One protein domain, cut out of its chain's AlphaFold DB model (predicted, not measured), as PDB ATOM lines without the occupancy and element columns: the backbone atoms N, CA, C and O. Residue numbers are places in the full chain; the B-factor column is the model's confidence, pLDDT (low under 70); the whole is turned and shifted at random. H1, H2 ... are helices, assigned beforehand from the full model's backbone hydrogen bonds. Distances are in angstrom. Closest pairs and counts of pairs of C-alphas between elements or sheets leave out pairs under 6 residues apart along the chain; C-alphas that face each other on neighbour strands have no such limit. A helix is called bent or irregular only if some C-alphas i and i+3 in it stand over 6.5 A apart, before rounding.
ATOM      1  N   VAL A  50      13.538 -23.149  -3.372       76.19
ATOM      2  CA  VAL A  50      14.365 -23.767  -4.415       76.19
ATOM      3  C   VAL A  50      15.834 -23.643  -4.019       76.19
ATOM      4  O   VAL A  50      16.408 -22.569  -4.142       76.19
ATOM      5  N   SER A  51      16.444 -24.731  -3.544       78.50
ATOM      6  CA  SER A  51      17.814 -24.742  -2.993       78.50
ATOM      7  C   SER A  51      18.847 -25.490  -3.848       78.50
ATOM      8  O   SER A  51      20.012 -25.572  -3.476       78.50
ATOM      9  N   SER A  52      18.455 -26.034  -5.006       80.69
ATOM     10  CA  SER A  52      19.354 -26.773  -5.903       80.69
ATOM     11  C   SER A  52      19.525 -26.058  -7.246       80.69
ATOM     12  O   SER A  52      18.518 -25.638  -7.819       80.69
ATOM     13  N   PRO A  53      20.741 -26.017  -7.833       80.88
ATOM     14  CA  PRO A  53      20.957 -25.478  -9.177       80.88
ATOM     15  C   PRO A  53      20.091 -26.150 -10.250       80.88
ATOM     16  O   PRO A  53      19.623 -25.486 -11.173       80.88
ATOM     17  N   LYS A  54      19.834 -27.461 -10.119       81.94
ATOM     18  CA  LYS A  54      18.967 -28.205 -11.049       81.94
ATOM     19  C   LYS A  54      17.527 -27.686 -10.986       81.94
ATOM     20  O   LYS A  54      16.943 -27.378 -12.017       81.94
ATOM     21  N   MET A  55      16.999 -27.511  -9.775       77.19
ATOM     22  CA  MET A  55      15.651 -26.977  -9.547       77.19
ATOM     23  C   MET A  55      15.545 -25.485  -9.892       77.19
ATOM     24  O   MET A  55      14.515 -25.032 -10.385       77.19
ATOM     25  N   ALA A  56      16.613 -24.714  -9.678       81.56
ATOM     26  CA  ALA A  56      16.683 -23.318 -10.093       81.56
ATOM     27  C   ALA A  56      16.635 -23.201 -11.620       81.56
ATOM     28  O   ALA A  56      15.902 -22.371 -12.141       81.56
ATOM     29  N   LYS A  57      17.347 -24.069 -12.350       81.88
ATOM     30  CA  LYS A  57      17.260 -24.126 -13.815       81.88
ATOM     31  C   LYS A  57      15.845 -24.483 -14.275       81.88
ATOM     32  O   LYS A  57      15.328 -23.831 -15.174       81.88
ATOM     33  N   GLU A  58      15.220 -25.472 -13.646       81.25
ATOM     34  CA  GLU A  58      13.854 -25.873 -13.993       81.25
ATOM     35  C   GLU A  58      12.868 -24.707 -13.819       81.25
ATOM     36  O   GLU A  58      12.144 -24.346 -14.740       81.25
ATOM     37  N   THR A  59      12.913 -24.037 -12.668       78.12
ATOM     38  CA  THR A  59      11.955 -22.976 -12.316       78.12
ATOM     39  C   THR A  59      12.240 -21.624 -12.973       78.12
ATOM     40  O   THR A  59      11.304 -20.894 -13.274       78.12
ATOM     41  N   LEU A  60      13.508 -21.256 -13.188       80.88
ATOM     42  CA  LEU A  60      13.902 -19.936 -13.703       80.88
ATOM     43  C   LEU A  60      14.186 -19.914 -15.208       80.88
ATOM     44  O   LEU A  60      14.415 -18.834 -15.747       80.88
ATOM     45  N   LYS A  61      14.230 -21.074 -15.875       79.88
ATOM     46  CA  LYS A  61      14.493 -21.161 -17.320       79.88
ATOM     47  C   LYS A  61      13.453 -21.981 -18.067       79.88
ATOM     48  O   LYS A  61      12.972 -21.516 -19.090       79.88
ATOM     49  N   ASN A  62      13.150 -23.193 -17.605       81.56
ATOM     50  CA  ASN A  62      12.221 -24.064 -18.331       81.56
ATOM     51  C   ASN A  62      10.758 -23.668 -18.073       81.56
ATOM     52  O   ASN A  62       9.951 -23.691 -18.993       81.56
ATOM     53  N   HIS A  63      10.454 -23.253 -16.841       83.00
ATOM     54  CA  HIS A  63       9.125 -22.836 -16.380       83.00
ATOM     55  C   HIS A  63       9.100 -21.368 -15.915       83.00
ATOM     56  O   HIS A  63       8.352 -20.983 -15.017       83.00
ATOM     57  N   ASP A  64       9.945 -20.520 -16.499       79.94
ATOM     58  CA  ASP A  64      10.165 -19.148 -16.035       79.94
ATOM     59  C   ASP A  64       8.883 -18.295 -16.013       79.94
ATOM     60  O   ASP A  64       8.655 -17.573 -15.043       79.94
ATOM     61  N   ILE A  65       8.012 -18.426 -17.019       82.81
ATOM     62  CA  ILE A  65       6.727 -17.717 -17.106       82.81
ATOM     63  C   ILE A  65       5.788 -18.132 -15.966       82.81
ATOM     64  O   ILE A  65       5.206 -17.268 -15.312       82.81
ATOM     65  N   GLU A  66       5.674 -19.425 -15.666       82.56
ATOM     66  CA  GLU A  66       4.802 -19.941 -14.599       82.56
ATOM     67  C   GLU A  66       5.251 -19.435 -13.218       82.56
ATOM     68  O   GLU A  66       4.432 -19.077 -12.370       82.56
ATOM     69  N   PHE A  67       6.566 -19.317 -13.009       78.38
ATOM     70  CA  PHE A  67       7.162 -18.834 -11.760       78.38
ATOM     71  C   PHE A  67       7.462 -17.325 -11.741       78.38
ATOM     72  O   PHE A  67       7.999 -16.819 -10.741       78.38
ATOM     73  N   SER A  68       7.105 -16.600 -12.807       79.31
ATOM     74  CA  SER A  68       7.305 -15.150 -12.939       79.31
ATOM     75  C   SER A  68       6.285 -14.325 -12.147       79.31
ATOM     76  O   SER A  68       6.517 -13.139 -11.901       79.31
ATOM     77  N   GLY A  69       5.197 -14.946 -11.680       76.62
ATOM     78  CA  GLY A  69       4.179 -14.299 -10.854       76.62
ATOM     79  C   GLY A  69       4.766 -13.613  -9.613       76.62
ATOM     80  O   GLY A  69       5.646 -14.147  -8.931       76.62
ATOM     81  N   ARG A  70       4.273 -12.406  -9.318       75.94
ATOM     82  CA  ARG A  70       4.644 -11.613  -8.139       75.94
ATOM     83  C   ARG A  70       3.437 -11.530  -7.201       75.94
ATOM     84  O   ARG A  70       2.404 -10.998  -7.602       75.94
ATOM     85  N   PRO A  71       3.514 -12.075  -5.973       72.38
ATOM     86  CA  PRO A  71       2.411 -11.971  -5.027       72.38
ATOM     87  C   PRO A  71       2.161 -10.508  -4.646       72.38
ATOM     88  O   PRO A  71       3.032  -9.878  -4.054       72.38
ATOM     89  N   SER A  72       0.960 -10.001  -4.930       71.44
ATOM     90  CA  SER A  72       0.555  -8.643  -4.544       71.44
ATOM     91  C   SER A  72       0.525  -8.500  -3.020       71.44
ATOM     92  O   SER A  72      -0.107  -9.306  -2.318       71.44
ATOM     93  N   MET A  73       1.181  -7.451  -2.523       72.00
ATOM     94  CA  MET A  73       1.159  -7.022  -1.124       72.00
ATOM     95  C   MET A  73       0.558  -5.615  -1.006       72.00
ATOM     96  O   MET A  73       0.799  -4.751  -1.844       72.00
ATOM     97  N   LEU A  74      -0.188  -5.345   0.072       78.88
ATOM     98  CA  LEU A  74      -0.811  -4.029   0.294       78.88
ATOM     99  C   LEU A  74       0.215  -2.886   0.360       78.88
ATOM    100  O   LEU A  74      -0.051  -1.791  -0.130       78.88
ATOM    101  N   SER A  75       1.387  -3.140   0.946       76.56
ATOM    102  CA  SER A  75       2.496  -2.182   0.985       76.56
ATOM    103  C   SER A  75       3.024  -1.866  -0.413       76.56
ATOM    104  O   SER A  75       3.261  -0.701  -0.717       76.56
ATOM    105  N   GLN A  76       3.144  -2.879  -1.277       71.31
ATOM    106  CA  GLN A  76       3.595  -2.690  -2.653       71.31
ATOM    107  C   GLN A  76       2.628  -1.793  -3.423       71.31
ATOM    108  O   GLN A  76       3.056  -0.832  -4.049       71.31
ATOM    109  N   ASN A  77       1.321  -2.039  -3.307       78.38
ATOM    110  CA  ASN A  77       0.330  -1.253  -4.043       78.38
ATOM    111  C   ASN A  77       0.311   0.219  -3.606       78.38
ATOM    112  O   ASN A  77       0.128   1.101  -4.442       78.38
ATOM    113  N   LYS A  78       0.546   0.488  -2.315       82.94
ATOM    114  CA  LYS A  78       0.619   1.856  -1.783       82.94
ATOM    115  C   LYS A  78       1.905   2.589  -2.165       82.94
ATOM    116  O   LYS A  78       1.848   3.785  -2.416       82.94
ATOM    117  N   LEU A  79       3.048   1.901  -2.175       79.31
ATOM    118  CA  LEU A  79       4.351   2.530  -2.414       79.31
ATOM    119  C   LEU A  79       4.726   2.605  -3.898       79.31
ATOM    120  O   LEU A  79       5.435   3.521  -4.300       79.31
ATOM    121  N   PHE A  80       4.254   1.662  -4.712       75.00
ATOM    122  CA  PHE A  80       4.755   1.442  -6.069       75.00
ATOM    123  C   PHE A  80       3.669   1.564  -7.135       75.00
ATOM    124  O   PHE A  80       3.485   0.655  -7.940       75.00
ATOM    125  N   TYR A  81       2.935   2.683  -7.142       76.00
ATOM    126  CA  TYR A  81       1.937   2.997  -8.178       76.00
ATOM    127  C   TYR A  81       1.007   1.811  -8.491       76.00
ATOM    128  O   TYR A  81       0.844   1.423  -9.645       76.00
ATOM    129  N   ASN A  82       0.444   1.186  -7.453       77.62
ATOM    130  CA  ASN A  82      -0.402  -0.003  -7.576       77.62
ATOM    131  C   ASN A  82       0.274  -1.220  -8.257       77.62
ATOM    132  O   ASN A  82      -0.382  -1.993  -8.951       77.62
ATOM    133  N   GLY A  83       1.588  -1.387  -8.079       71.19
ATOM    134  CA  GLY A  83       2.355  -2.501  -8.643       71.19
ATOM    135  C   GLY A  83       2.667  -2.351 -10.135       71.19
ATOM    136  O   GLY A  83       2.847  -3.349 -10.827       71.19
ATOM    137  N   LEU A  84       2.718  -1.124 -10.660       77.44
ATOM    138  CA  LEU A  84       3.012  -0.842 -12.074       77.44
ATOM    139  C   LEU A  84       4.506  -0.608 -12.364       77.44
ATOM    140  O   LEU A  84       4.857   0.022 -13.359       77.44
ATOM    141  N   GLU A  85       5.403  -1.110 -11.521       77.44
ATOM    142  CA  GLU A  85       6.851  -0.948 -11.693       77.44
ATOM    143  C   GLU A  85       7.563  -2.262 -12.067       77.44
ATOM    144  O   GLU A  85       6.983  -3.345 -12.050       77.44
ATOM    145  N   ILE A  86       8.826  -2.180 -12.475       79.69
ATOM    146  CA  ILE A  86       9.554  -3.293 -13.103       79.69
ATOM    147  C   ILE A  86       9.844  -4.494 -12.171       79.69
ATOM    148  O   ILE A  86      10.095  -5.599 -12.656       79.69
ATOM    149  N   VAL A  87       9.820  -4.322 -10.852       77.88
ATOM    150  CA  VAL A  87      10.249  -5.304  -9.843       77.88
ATOM    151  C   VAL A  87       9.099  -6.207  -9.357       77.88
ATOM    152  O   VAL A  87       9.258  -7.432  -9.275       77.88
ATOM    153  N   PHE A  88       7.948  -5.619  -9.051       74.19
ATOM    154  CA  PHE A  88       6.779  -6.210  -8.402       74.19
ATOM    155  C   PHE A  88       5.564  -6.313  -9.321       74.19
ATOM    156  O   PHE A  88       4.599  -6.976  -8.938       74.19
ATOM    157  N   SER A  89       5.587  -5.714 -10.517       80.56
ATOM    158  CA  SER A  89       4.486  -5.911 -11.458       80.56
ATOM    159  C   SER A  89       4.394  -7.381 -11.881       80.56
ATOM    160  O   SER A  89       5.427  -8.028 -12.103       80.56
ATOM    161  N   PRO A  90       3.177  -7.950 -11.966       81.06
ATOM    162  CA  PRO A  90       2.995  -9.284 -12.509       81.06
ATOM    163  C   PRO A  90       3.464  -9.338 -13.965       81.06
ATOM    164  O   PRO A  90       3.407  -8.351 -14.696       81.06
ATOM    165  N   TYR A  91       3.890 -10.520 -14.404       83.06
ATOM    166  CA  TYR A  91       4.283 -10.724 -15.789       83.06
ATOM    167  C   TYR A  91       3.078 -10.545 -16.719       83.06
ATOM    168  O   TYR A  91       2.143 -11.344 -16.723       83.06
ATOM    169  N   ASN A  92       3.096  -9.466 -17.491       86.75
ATOM    170  CA  ASN A  92       2.074  -9.099 -18.461       86.75
ATOM    171  C   ASN A  92       2.717  -8.284 -19.598       86.75
ATOM    172  O   ASN A  92       3.927  -8.041 -19.604       86.75
ATOM    173  N   ASP A  93       1.915  -7.879 -20.578       90.88
ATOM    174  CA  ASP A  93       2.396  -7.138 -21.750       90.88
ATOM    175  C   ASP A  93       3.038  -5.802 -21.354       90.88
ATOM    176  O   ASP A  93       4.107  -5.453 -21.850       90.88
ATOM    177  N   TYR A  94       2.449  -5.115 -20.376       89.19
ATOM    178  CA  TYR A  94       2.972  -3.870 -19.823       89.19
ATOM    179  C   TYR A  94       4.375  -4.038 -19.213       89.19
ATOM    180  O   TYR A  94       5.292  -3.283 -19.539       89.19
ATOM    181  N   TRP A  95       4.581  -5.063 -18.383       88.94
ATOM    182  CA  TRP A  95       5.881  -5.356 -17.785       88.94
ATOM    183  C   TRP A  95       6.931  -5.682 -18.852       88.94
ATOM    184  O   TRP A  95       8.077  -5.239 -18.739       88.94
ATOM    185  N   ARG A  96       6.555  -6.413 -19.917       89.81
ATOM    186  CA  ARG A  96       7.473  -6.711 -21.030       89.81
ATOM    187  C   ARG A  96       7.904  -5.442 -21.761       89.81
ATOM    188  O   ARG A  96       9.096  -5.295 -22.037       89.81
ATOM    189  N   GLU A  97       6.981  -4.516 -22.013       92.00
ATOM    190  CA  GLU A  97       7.300  -3.233 -22.648       92.00
ATOM    191  C   GLU A  97       8.210  -2.364 -21.772       92.00
ATOM    192  O   GLU A  97       9.243  -1.884 -22.245       92.00
ATOM    193  N   ILE A  98       7.925  -2.236 -20.473       89.75
ATOM    194  CA  ILE A  98       8.811  -1.498 -19.557       89.75
ATOM    195  C   ILE A  98      10.193  -2.138 -19.483       89.75
ATOM    196  O   ILE A  98      11.204  -1.442 -19.591       89.75
ATOM    197  N   ARG A  99      10.266  -3.468 -19.355       88.12
ATOM    198  CA  ARG A  99      11.547  -4.179 -19.326       88.12
ATOM    199  C   ARG A  99      12.348  -3.930 -20.600       88.12
ATOM    200  O   ARG A  99      13.550  -3.682 -20.518       88.12
ATOM    201  N   LYS A 100      11.697  -3.956 -21.764       89.31
ATOM    202  CA  LYS A 100      12.326  -3.656 -23.055       89.31
ATOM    203  C   LYS A 100      12.885  -2.233 -23.088       89.31
ATOM    204  O   LYS A 100      14.047  -2.056 -23.454       89.31
ATOM    205  N   LEU A 101      12.115  -1.238 -22.642       90.12
ATOM    206  CA  LEU A 101      12.572   0.154 -22.556       90.12
ATOM    207  C   LEU A 101      13.786   0.299 -21.631       90.12
ATOM    208  O   LEU A 101      14.781   0.917 -22.016       90.12
ATOM    209  N   CYS A 102      13.753  -0.316 -20.446       87.88
ATOM    210  CA  CYS A 102      14.871  -0.287 -19.507       87.88
ATOM    211  C   CYS A 102      16.135  -0.921 -20.103       87.88
ATOM    212  O   CYS A 102      17.209  -0.327 -20.029       87.88
ATOM    213  N   VAL A 103      16.021  -2.092 -20.735       86.31
ATOM    214  CA  VAL A 103      17.169  -2.775 -21.354       86.31
ATOM    215  C   VAL A 103      17.786  -1.935 -22.473       86.31
ATOM    216  O   VAL A 103      19.006  -1.813 -22.550       86.31
ATOM    217  N   VAL A 104      16.969  -1.310 -23.320       87.75
ATOM    218  CA  VAL A 104      17.464  -0.536 -24.468       87.75
ATOM    219  C   VAL A 104      18.055   0.811 -24.040       87.75
ATOM    220  O   VAL A 104      19.140   1.190 -24.490       87.75
ATOM    221  N   HIS A 105      17.371   1.546 -23.165       87.31
ATOM    222  CA  HIS A 105      17.717   2.942 -22.889       87.31
ATOM    223  C   HIS A 105      18.564   3.141 -21.635       87.31
ATOM    224  O   HIS A 105      19.363   4.077 -21.601       87.31
ATOM    225  N   ILE A 106      18.422   2.275 -20.630       84.25
ATOM    226  CA  ILE A 106      19.102   2.416 -19.334       84.25
ATOM    227  C   ILE A 106      20.272   1.435 -19.242       84.25
ATOM    228  O   ILE A 106      21.393   1.835 -18.926       84.25
ATOM    229  N   PHE A 107      20.028   0.165 -19.574       83.19
ATOM    230  CA  PHE A 107      20.977  -0.932 -19.363       83.19
ATOM    231  C   PHE A 107      21.705  -1.398 -20.626       83.19
ATOM    232  O   PHE A 107      22.385  -2.421 -20.598       83.19
ATOM    233  N   SER A 108      21.614  -0.665 -21.738       87.00
ATOM    234  CA  SER A 108      22.358  -1.043 -22.939       87.00
ATOM    235  C   SER A 108      23.857  -0.856 -22.737       87.00
ATOM    236  O   SER A 108      24.297   0.084 -22.074       87.00
TER     237      SER A 108
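This is residues 50 to 108 of the 172 residues of the protein "Cytochrome P450 83B1" of Senna tora (UniProt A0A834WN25). Three separate helices, strung on long loops, stand at the corners of a loose triangle, and no two of them touch. H3, the longest, makes one corner; the looped stretch of residues 80 to 92 runs from it to the short helix H2, and the drawn-out stretch of residues 63 to 73 runs from H2 to H1, the third corner. The printed part has 59 residues with three named helices, in the order H1, H2, H3 along the chain, and no named strand; the class is all helix, with 30 of the 59 printed residues in the named helices. The whole is loose, with a radius of gyration of the C-alphas of 13.6 A, and flat, spanning 35 by 32 by 18 A.

H3, residues 93 to 106, touches no helix. H2, residues 74 to 79, comes before it in the chain, and the two are apart, with no C-alpha of the one within 8 A of the other. H1, residues 53 to 62, is apart from H3 by the same measure. H1 and H2 are apart as well. The centre of H3 is at (11.257, -2.409, -21.077), that of H2 at (1.763, -0.961, -1.602) and that of H1 at (15.594, -24.211, -12.934). In H1, H2 and H3 every backbone O i to N i+4 pair is within hydrogen-bond range.

H3 runs from Asp 93 to Ile 106, 14 residues and 19.4 A from first to last C-alpha. Its C-alpha 93 is at (2.396, -7.138, -21.750) and its C-alpha 106 at (19.102, 2.416, -19.334), with x rising along the helix. H2, Leu 74 to Leu 79, has 6 residues and is 8.8 A long; its C-alpha 74 is at (-0.811, -4.029, 0.294). H1, Pro 53 to Asn 62, has 10 residues and is 12.7 A long, beginning at C-alpha 53 at (20.957, -25.478, -9.177). H1 is neither bent nor irregular, but only just: C-alphas 59 and 62 are 6.1 A apart.

The two C-alphas farthest apart are those of Lys 54, in H1, and Lys 78, in H2, at 36.4 A. The C-alphas of the first and last printed residues, Val 50 and Ser 108, are 30.4 A apart. The link from H2 to H3 is long, with 13 residues, whose C-alphas lie 5 to 15 A from the mean of the C-alphas; the link from H1 to H2 is also long, with 11 residues. The printed part has no cut. Its mean pLDDT is 81.2, and no printed residue is under 70; the mean is 89 in H3, 81 in H1 and 78 in H2.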